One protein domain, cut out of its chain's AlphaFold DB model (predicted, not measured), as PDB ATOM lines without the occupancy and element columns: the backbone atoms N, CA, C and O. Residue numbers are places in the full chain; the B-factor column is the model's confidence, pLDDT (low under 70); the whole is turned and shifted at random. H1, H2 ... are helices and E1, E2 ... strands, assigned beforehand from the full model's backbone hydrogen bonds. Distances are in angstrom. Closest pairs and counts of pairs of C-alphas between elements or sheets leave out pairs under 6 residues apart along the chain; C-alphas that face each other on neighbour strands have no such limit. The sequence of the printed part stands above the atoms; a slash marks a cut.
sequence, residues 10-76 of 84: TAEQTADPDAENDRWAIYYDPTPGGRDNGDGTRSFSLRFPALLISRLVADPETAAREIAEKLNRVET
ATOM      1  N   THR A  10     -23.849 -58.867  75.944       93.62
ATOM      2  CA  THR A  10     -23.460 -59.363  74.616       93.62
ATOM      3  C   THR A  10     -22.171 -58.690  74.168       93.62
ATOM      4  O   THR A  10     -21.966 -57.511  74.442       93.62
ATOM      5  N   ALA A  11     -21.295 -59.439  73.502       94.06
ATOM      6  CA  ALA A  11     -20.128 -58.895  72.821       94.06
ATOM      7  C   ALA A  11     -20.472 -58.732  71.340       94.06
ATOM      8  O   ALA A  11     -20.893 -59.701  70.706       94.06
ATOM      9  N   GLU A  12     -20.305 -57.532  70.793       92.25
ATOM     10  CA  GLU A  12     -20.619 -57.243  69.391       92.25
ATOM     11  C   GLU A  12     -19.550 -56.363  68.752       92.25
ATOM     12  O   GLU A  12     -18.902 -55.556  69.428       92.25
ATOM     13  N   GLN A  13     -19.409 -56.494  67.431       89.88
ATOM     14  CA  GLN A  13     -18.657 -55.517  66.664       89.88
ATOM     15  C   GLN A  13     -19.457 -54.216  66.533       89.88
ATOM     16  O   GLN A  13     -20.618 -54.220  66.128       89.88
ATOM     17  N   THR A  14     -18.832 -53.089  66.846       82.38
ATOM     18  CA  THR A  14     -19.359 -51.750  66.637       82.38
ATOM     19  C   THR A  14     -19.533 -51.491  65.148       82.38
ATOM     20  O   THR A  14     -18.672 -51.838  64.340       82.38
ATOM     21  N   ALA A  15     -20.612 -50.797  64.794       75.19
ATOM     22  CA  ALA A  15     -20.891 -50.410  63.415       75.19
ATOM     23  C   ALA A  15     -19.971 -49.295  62.878       75.19
ATOM     24  O   ALA A  15     -20.046 -48.983  61.693       75.19
ATOM     25  N   ASP A  16     -19.136 -48.687  63.729       71.25
ATOM     26  CA  ASP A  16     -18.213 -47.619  63.347       71.25
ATOM     27  C   ASP A  16     -16.997 -48.192  62.588       71.25
ATOM     28  O   ASP A  16     -16.186 -48.916  63.181       71.25
ATOM     29  N   PRO A  17     -16.858 -47.911  61.278       66.31
ATOM     30  CA  PRO A  17     -15.722 -48.379  60.495       66.31
ATOM     31  C   PRO A  17     -14.413 -47.669  60.867       66.31
ATOM     32  O   PRO A  17     -13.346 -48.244  60.633       66.31
ATOM     33  N   ASP A  18     -14.493 -46.477  61.463       68.12
ATOM     34  CA  ASP A  18     -13.358 -45.612  61.789       68.12
ATOM     35  C   ASP A  18     -12.903 -45.767  63.246       68.12
ATOM     36  O   ASP A  18     -11.911 -45.161  63.654       68.12
ATOM     37  N   ALA A  19     -13.576 -46.613  64.035       67.00
ATOM     38  CA  ALA A  19     -13.084 -47.031  65.339       67.00
ATOM     39  C   ALA A  19     -11.738 -47.748  65.138       67.00
ATOM     40  O   ALA A  19     -11.694 -48.930  64.800       67.00
ATOM     41  N   GLU A  20     -10.642 -47.007  65.329       61.03
ATOM     42  CA  GLU A  20      -9.255 -47.376  64.996       61.03
ATOM     43  C   GLU A  20      -8.780 -48.714  65.594       61.03
ATOM     44  O   GLU A  20      -7.719 -49.216  65.237       61.03
ATOM     45  N   ASN A  21      -9.544 -49.274  66.531       55.47
ATOM     46  CA  ASN A  21      -9.095 -50.205  67.547       55.47
ATOM     47  C   ASN A  21     -10.145 -51.308  67.727       55.47
ATOM     48  O   ASN A  21     -11.041 -51.209  68.561       55.47
ATOM     49  N   ASP A  22     -10.051 -52.313  66.855       63.22
ATOM     50  CA  ASP A  22     -10.646 -53.657  66.917       63.22
ATOM     51  C   ASP A  22     -12.171 -53.788  67.004       63.22
ATOM     52  O   ASP A  22     -12.693 -54.896  66.919       63.22
ATOM     53  N   ARG A  23     -12.903 -52.673  67.059       78.62
ATOM     54  CA  ARG A  23     -14.358 -52.590  66.880       78.62
ATOM     55  C   ARG A  23     -15.172 -53.462  67.835       78.62
ATOM     56  O   ARG A  23     -16.321 -53.692  67.529       78.62
ATOM     57  N   TRP A  24     -14.668 -53.959  68.965       89.94
ATOM     58  CA  TRP A  24     -15.479 -54.787  69.875       89.94
ATOM     59  C   TRP A  24     -16.000 -53.996  71.073       89.94
ATOM     60  O   TRP A  24     -15.268 -53.246  71.723       89.94
ATOM     61  N   ALA A  25     -17.277 -54.197  71.388       91.50
ATOM     62  CA  ALA A  25     -17.939 -53.587  72.528       91.50
ATOM     63  C   ALA A  25     -18.799 -54.598  73.289       91.50
ATOM     64  O   ALA A  25     -19.321 -55.562  72.725       91.50
ATOM     65  N   ILE A  26     -18.974 -54.334  74.579       93.12
ATOM     66  CA  ILE A  26     -19.954 -55.006  75.422       93.12
ATOM     67  C   ILE A  26     -21.229 -54.173  75.432       93.12
ATOM     68  O   ILE A  26     -21.205 -52.996  75.798       93.12
ATOM     69  N   TYR A  27     -22.345 -54.798  75.083       92.75
ATOM     70  CA  TYR A  27     -23.679 -54.218  75.122       92.75
ATOM     71  C   TYR A  27     -24.491 -54.826  76.256       92.75
ATOM     72  O   TYR A  27     -24.424 -56.032  76.503       92.75
ATOM     73  N   TYR A  28     -25.303 -53.982  76.887       91.38
ATOM     74  CA  TYR A  28     -26.300 -54.385  77.866       91.38
ATOM     75  C   TYR A  28     -27.707 -54.235  77.281       91.38
ATOM     76  O   TYR A  28     -28.052 -53.180  76.744       91.38
ATOM     77  N   ASP A  29     -28.516 -55.286  77.384       90.75
ATOM     78  CA  ASP A  29     -29.951 -55.276  77.111       90.75
ATOM     79  C   ASP A  29     -30.706 -55.787  78.349       90.75
ATOM     80  O   ASP A  29     -30.699 -56.992  78.610       90.75
ATOM     81  N   PRO A  30     -31.385 -54.910  79.108       86.25
ATOM     82  CA  PRO A  30     -32.149 -55.321  80.284       86.25
ATOM     83  C   PRO A  30     -33.440 -56.077  79.930       86.25
ATOM     84  O   PRO A  30     -34.104 -56.614  80.814       86.25
ATOM     85  N   THR A  31     -33.849 -56.101  78.655       87.62
ATOM     86  CA  THR A  31     -35.073 -56.780  78.203       87.62
ATOM     87  C   THR A  31     -34.842 -57.582  76.916       87.62
ATOM     88  O   THR A  31     -35.453 -57.266  75.888       87.62
ATOM     89  N   PRO A  32     -34.022 -58.652  76.925       87.25
ATOM     90  CA  PRO A  32     -33.717 -59.394  75.711       87.25
ATOM     91  C   PRO A  32     -34.978 -59.980  75.083       87.25
ATOM     92  O   PRO A  32     -35.778 -60.683  75.717       87.25
ATOM     93  N   GLY A  33     -35.168 -59.688  73.800       84.44
ATOM     94  CA  GLY A  33     -36.356 -60.096  73.047       84.44
ATOM     95  C   GLY A  33     -37.623 -59.286  73.356       84.44
ATOM     96  O   GLY A  33     -38.686 -59.647  72.848       84.44
ATOM     97  N   GLY A  34     -37.503 -58.209  74.137       87.12
ATOM     98  CA  GLY A  34     -38.569 -57.279  74.491       87.12
ATOM     99  C   GLY A  34     -39.499 -57.774  75.601       87.12
ATOM    100  O   GLY A  34     -39.566 -58.963  75.924       87.12
ATOM    101  N   ARG A  35     -40.236 -56.825  76.180       88.12
ATOM    102  CA  ARG A  35     -41.302 -57.055  77.155       88.12
ATOM    103  C   ARG A  35     -42.650 -57.069  76.442       88.12
ATOM    104  O   ARG A  35     -42.980 -56.120  75.735       88.12
ATOM    105  N   ASP A  36     -43.411 -58.140  76.633       90.31
ATOM    106  CA  ASP A  36     -44.807 -58.212  76.194       90.31
ATOM    107  C   ASP A  36     -45.689 -57.350  77.108       90.31
ATOM    108  O   ASP A  36     -45.542 -57.391  78.334       90.31
ATOM    109  N   ASN A  37     -46.576 -56.557  76.508       91.00
ATOM    110  CA  ASN A  37     -47.463 -55.639  77.217       91.00
ATOM    111  C   ASN A  37     -48.883 -56.203  77.413       91.00
ATOM    112  O   ASN A  37     -49.676 -55.603  78.135       91.00
ATOM    113  N   GLY A  38     -49.216 -57.353  76.813       91.75
ATOM    114  CA  GLY A  38     -50.529 -57.998  76.941       91.75
ATOM    115  C   GLY A  38     -51.644 -57.403  76.066       91.75
ATOM    116  O   GLY A  38     -52.745 -57.944  76.034       91.75
ATOM    117  N   ASP A  39     -51.364 -56.334  75.320       93.06
ATOM    118  CA  ASP A  39     -52.261 -55.684  74.352       93.06
ATOM    119  C   ASP A  39     -51.896 -56.016  72.889       93.06
ATOM    120  O   ASP A  39     -52.374 -55.381  71.948       93.06
ATOM    121  N   GLY A  40     -51.028 -57.012  72.694       91.00
ATOM    122  CA  GLY A  40     -50.457 -57.370  71.395       91.00
ATOM    123  C   GLY A  40     -49.246 -56.522  70.990       91.00
ATOM    124  O   GLY A  40     -48.651 -56.789  69.946       91.00
ATOM    125  N   THR A  41     -48.843 -55.537  71.800       92.50
ATOM    126  CA  THR A  41     -47.623 -54.750  71.581       92.50
ATOM    127  C   THR A  41     -46.440 -55.287  72.388       92.50
ATOM    128  O   THR A  41     -46.583 -56.029  73.362       92.50
ATOM    129  N   ARG A  42     -45.232 -54.902  71.965       93.19
ATOM    130  CA  ARG A  42     -43.979 -55.264  72.624       93.19
ATOM    131  C   ARG A  42     -43.095 -54.039  72.792       93.19
ATOM    132  O   ARG A  42     -42.840 -53.320  71.827       93.19
ATOM    133  N   SER A  43     -42.593 -53.837  74.003       89.88
ATOM    134  CA  SER A  43     -41.625 -52.788  74.317       89.88
ATOM    135  C   SER A  43     -40.203 -53.336  74.256       89.88
ATOM    136  O   SER A  43     -39.930 -54.435  74.736       89.88
ATOM    137  N   PHE A  44     -39.287 -52.557  73.689       87.81
ATOM    138  CA  PHE A  44     -37.863 -52.876  73.621       87.81
ATOM    139  C   PHE A  44     -37.069 -51.818  74.378       87.81
ATOM    140  O   PHE A  44     -37.437 -50.642  74.371       87.81
ATOM    141  N   SER A  45     -35.977 -52.237  75.009       85.31
ATOM    142  CA  SER A  45     -35.030 -51.303  75.608       85.31
ATOM    143  C   SER A  45     -34.066 -50.774  74.556       85.31
ATOM    144  O   SER A  45     -33.688 -51.480  73.618       85.31
ATOM    145  N   LEU A  46     -33.653 -49.517  74.719       83.44
ATOM    146  CA  LEU A  46     -32.534 -48.985  73.956       83.44
ATOM    147  C   LEU A  46     -31.260 -49.708  74.393       83.44
ATOM    148  O   LEU A  46     -30.929 -49.731  75.577       83.44
ATOM    149  N   ARG A  47     -30.550 -50.277  73.420       85.62
ATOM    150  CA  ARG A  47     -29.241 -50.901  73.613       85.62
ATOM    151  C   ARG A  47     -28.162 -49.886  73.265       85.62
ATOM    152  O   ARG A  47     -28.191 -49.292  72.189       85.62
ATOM    153  N   PHE A  48     -27.208 -49.703  74.163       81.50
ATOM    154  CA  PHE A  48     -26.037 -48.856  73.957       81.50
ATOM    155  C   PHE A  48     -24.776 -49.612  74.395       81.50
ATOM    156  O   PHE A  48     -24.870 -50.507  75.244       81.50
ATOM    157  N   PRO A  49     -23.605 -49.300  73.813       87.50
ATOM    158  CA  PRO A  49     -22.356 -49.911  74.241       87.50
ATOM    159  C   PRO A  49     -22.049 -49.461  75.672       87.50
ATOM    160  O   PRO A  49     -21.929 -48.268  75.951       87.50
ATOM    161  N   ALA A  50     -21.943 -50.422  76.584       89.31
ATOM    162  CA  ALA A  50     -21.595 -50.188  77.980       89.31
ATOM    163  C   ALA A  50     -20.073 -50.114  78.178       89.31
ATOM    164  O   ALA A  50     -19.593 -49.373  79.032       89.31
ATOM    165  N   LEU A  51     -19.312 -50.868  77.377       88.75
ATOM    166  CA  LEU A  51     -17.851 -50.880  77.411       88.75
ATOM    167  C   LEU A  51     -17.290 -51.026  75.996       88.75
ATOM    168  O   LEU A  51     -17.677 -51.941  75.276       88.75
ATOM    169  N   LEU A  52     -16.348 -50.161  75.622       89.00
ATOM    170  CA  LEU A  52     -15.557 -50.296  74.398       89.00
ATOM    171  C   LEU A  52     -14.216 -50.948  74.735       89.00
ATOM    172  O   LEU A  52     -13.542 -50.518  75.675       89.00
ATOM    173  N   ILE A  53     -13.823 -51.973  73.980       87.75
ATOM    174  CA  ILE A  53     -12.525 -52.618  74.174       87.75
ATOM    175  C   ILE A  53     -11.453 -51.815  73.438       87.75
ATOM    176  O   ILE A  53     -11.578 -51.494  72.262       87.75
ATOM    177  N   SER A  54     -10.396 -51.459  74.161       84.12
ATOM    178  CA  SER A  54      -9.263 -50.713  73.612       84.12
ATOM    179  C   SER A  54      -8.327 -51.623  72.814       84.12
ATOM    180  O   SER A  54      -8.089 -52.759  73.221       84.12
ATOM    181  N   ARG A  55      -7.663 -51.073  71.787       78.62
ATOM    182  CA  ARG A  55      -6.571 -51.729  71.026       78.62
ATOM    183  C   ARG A  55      -5.377 -52.184  71.850       78.62
ATOM    184  O   ARG A  55      -4.472 -52.838  71.349       78.62
ATOM    185  N   LEU A  56      -5.277 -51.716  73.092       83.69
ATOM    186  CA  LEU A  56      -4.199 -52.145  73.978       83.69
ATOM    187  C   LEU A  56      -4.383 -53.609  74.397       83.69
ATOM    188  O   LEU A  56      -3.441 -54.230  74.881       83.69
ATOM    189  N   VAL A  57      -5.588 -54.154  74.218       87.00
ATOM    190  CA  VAL A  57      -5.876 -55.574  74.383       87.00
ATOM    191  C   VAL A  57      -5.433 -56.309  73.120       87.00
ATOM    192  O   VAL A  57      -5.849 -55.963  72.024       87.00
ATOM    193  N   ALA A  58      -4.590 -57.330  73.276       88.56
ATOM    194  CA  ALA A  58      -4.017 -58.067  72.145       88.56
ATOM    195  C   ALA A  58      -5.049 -58.887  71.347       88.56
ATOM    196  O   ALA A  58      -4.851 -59.117  70.159       88.56
ATOM    197  N   ASP A  59      -6.129 -59.328  71.999       90.75
ATOM    198  CA  ASP A  59      -7.264 -60.015  71.371       90.75
ATOM    199  C   ASP A  59      -8.594 -59.464  71.927       90.75
ATOM    200  O   ASP A  59      -9.135 -59.975  72.917       90.75
ATOM    201  N   PRO A  60      -9.100 -58.362  71.348       89.69
ATOM    202  CA  PRO A  60     -10.298 -57.684  71.838       89.69
ATOM    203  C   PRO A  60     -11.580 -58.492  71.695       89.69
ATOM    204  O   PRO A  60     -12.477 -58.339  72.522       89.69
ATOM    205  N   GLU A  61     -11.670 -59.362  70.687       91.50
ATOM    206  CA  GLU A  61     -12.833 -60.224  70.481       91.50
ATOM    207  C   GLU A  61     -12.965 -61.239  71.611       91.50
ATOM    208  O   GLU A  61     -14.008 -61.314  72.271       91.50
ATOM    209  N   THR A  62     -11.900 -62.008  71.851       92.31
ATOM    210  CA  THR A  62     -11.893 -63.031  72.898       92.31
ATOM    211  C   THR A  62     -12.117 -62.384  74.259       92.31
ATOM    212  O   THR A  62     -12.967 -62.840  75.025       92.31
ATOM    213  N   ALA A  63     -11.447 -61.258  74.531       92.88
ATOM    214  CA  ALA A  63     -11.656 -60.504  75.760       92.88
ATOM    215  C   ALA A  63     -13.114 -60.042  75.918       92.88
ATOM    216  O   ALA A  63     -13.694 -60.204  76.993       92.88
ATOM    217  N   ALA A  64     -13.732 -59.504  74.860       93.38
ATOM    218  CA  ALA A  64     -15.115 -59.048  74.913       93.38
ATOM    219  C   ALA A  64     -16.084 -60.202  75.220       93.38
ATOM    220  O   ALA A  64     -16.943 -60.093  76.100       93.38
ATOM    221  N   ARG A  65     -15.924 -61.333  74.526       94.38
ATOM    222  CA  ARG A  65     -16.752 -62.531  74.729       94.38
ATOM    223  C   ARG A  65     -16.626 -63.059  76.157       94.38
ATOM    224  O   ARG A  65     -17.643 -63.260  76.818       94.38
ATOM    225  N   GLU A  66     -15.404 -63.197  76.669       94.75
ATOM    226  CA  GLU A  66     -15.170 -63.662  78.040       94.75
ATOM    227  C   GLU A  66     -15.770 -62.726  79.096       94.75
ATOM    228  O   GLU A  66     -16.301 -63.190  80.110       94.75
ATOM    229  N   ILE A  67     -15.688 -61.408  78.886       94.00
ATOM    230  CA  ILE A  67     -16.300 -60.421  79.782       94.00
ATOM    231  C   ILE A  67     -17.822 -60.586  79.780       94.00
ATOM    232  O   ILE A  67     -18.413 -60.700  80.853       94.00
ATOM    233  N   ALA A  68     -18.455 -60.655  78.604       93.94
ATOM    234  CA  ALA A  68     -19.901 -60.844  78.498       93.94
ATOM    235  C   ALA A  68     -20.358 -62.153  79.169       93.94
ATOM    236  O   ALA A  68     -21.337 -62.161  79.915       93.94
ATOM    237  N   GLU A  69     -19.633 -63.255  78.970       93.88
ATOM    238  CA  GLU A  69     -19.917 -64.531  79.635       93.88
ATOM    239  C   GLU A  69     -19.818 -64.430  81.162       93.88
ATOM    240  O   GLU A  69     -20.693 -64.927  81.875       93.88
ATOM    241  N   LYS A  70     -18.775 -63.770  81.683       93.62
ATOM    242  CA  LYS A  70     -18.599 -63.566  83.129       93.62
ATOM    243  C   LYS A  70     -19.711 -62.700  83.716       93.62
ATOM    244  O   LYS A  70     -20.243 -63.061  84.762       93.62
ATOM    245  N   LEU A  71     -20.098 -61.616  83.044       92.00
ATOM    246  CA  LEU A  71     -21.183 -60.736  83.491       92.00
ATOM    247  C   LEU A  71     -22.523 -61.483  83.556       92.00
ATOM    248  O   LEU A  71     -23.187 -61.459  84.590       92.00
ATOM    249  N   ASN A  72     -22.869 -62.244  82.513       91.69
ATOM    250  CA  ASN A  72     -24.080 -63.073  82.518       91.69
ATOM    251  C   ASN A  72     -24.039 -64.171  83.601       91.69
ATOM    252  O   ASN A  72     -25.071 -64.530  84.168       91.69
ATOM    253  N   ARG A  73     -22.856 -64.716  83.921       89.31
ATOM    254  CA  ARG A  73     -22.704 -65.695  85.007       89.31
ATOM    255  C   ARG A  73     -22.954 -65.076  86.381       89.31
ATOM    256  O   ARG A  73     -23.564 -65.727  87.218       89.31
ATOM    257  N   VAL A  74     -22.488 -63.851  86.622       85.06
ATOM    258  CA  VAL A  74     -22.704 -63.162  87.906       85.06
ATOM    259  C   VAL A  74     -24.180 -62.813  88.094       85.06
ATOM    260  O   VAL A  74     -24.714 -63.032  89.175       85.06
ATOM    261  N   GLU A  75     -24.869 -62.348  87.047       77.62
ATOM    262  CA  GLU A  75     -26.307 -62.041  87.130       77.62
ATOM    263  C   GLU A  75     -27.196 -63.271  87.358       77.62
ATOM    264  O   GLU A  75     -28.291 -63.150  87.903       77.62
ATOM    265  N   THR A  76     -26.746 -64.457  86.945       70.62
ATOM    266  CA  THR A  76     -27.499 -65.712  87.120       70.62
ATOM    267  C   THR A  76     -27.218 -66.410  88.451       70.62
ATOM    268  O   THR A  76     -27.909 -67.373  88.789       70.62
TER     269      THR A  76
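What this domain is: This is residues 10 to 76 of the 84 residues of an uncharacterized protein of Oceanicaulis sp (UniProt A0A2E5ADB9). A small, strongly twisted sheet of three strands, E1, E2 and E3, has one long helix, H1, packed along one face, over E1 and E2, while no named helix covers the other face. Between E2 and E3 the chain runs out in a long narrow loop, residues 29 to 47, which reaches away from the sheet and helix and makes much of the length. The printed part has 67 residues with three named strands and then one named helix, in the order E1, E2, E3, H1; the sheet's order is E1, E2, E3, antiparallel throughout. The class is mixed, helices and strands, with under half of the residues in named elements. The whole is loose, with a radius of gyration of the C-alphas of 14.5 A, and flat, spanning 48 by 30 by 13 A.

How they stand to each other: E1, residues 10 to 13, and E2, residues 24 to 28, form an antiparallel hairpin at 143 degrees, with N 10 and O 27 2.9 A apart and N 27 and O 10 2.8 A apart, both within hydrogen-bond range. E2 and E3, residues 48 to 52, are also an antiparallel hairpin, at 136 degrees, with N 26 and O 51 2.8 A apart. E1, E2 and E3 make a meander, each strand the antiparallel neighbour of the one before, with E1 and E3 as edge strands. H1, residues 60 to 76, is on the sheet at a height of 8.8 A over it, an arrangement of two layers, a helix on one face of a sheet. It lies over E1 and E2 and runs along the strands, at 0 degrees to E2 on the local plane. The closest C-alphas of E1 and H1 are those of Ala 11 and Arg 65, 5.3 A apart; those of E2 and H1 are Trp 24 and Glu 61, 6.1 A apart. In H1 every O i to N i+4 pair is within hydrogen-bond range.

Where its parts are: E1 begins at C-alpha 10, (-23.460, -59.363, 74.616), and is 10.1 A long. E2, from Trp 24 to Tyr 28, measures 13.5 A, and E3, from Phe 48 to Leu 52, measures 10.6 A. H1 runs 24.4 A from C-alpha 60 at (-10.298, -57.684, 71.838) to C-alpha 76 at (-27.499, -65.712, 87.120).

The domain as a whole: The two C-alphas farthest apart are those of Asp 39 and Ala 58, 48.4 A. The link from E2 to E3, 19 residues, is long, and within it residues 35 to 36 pair antiparallel with residues 42 to 43. The links from E1 to E2 and from E3 to H1 are short. The printed part has no cut. Its mean pLDDT is 86.1, and residues 17 to 22 are under 70.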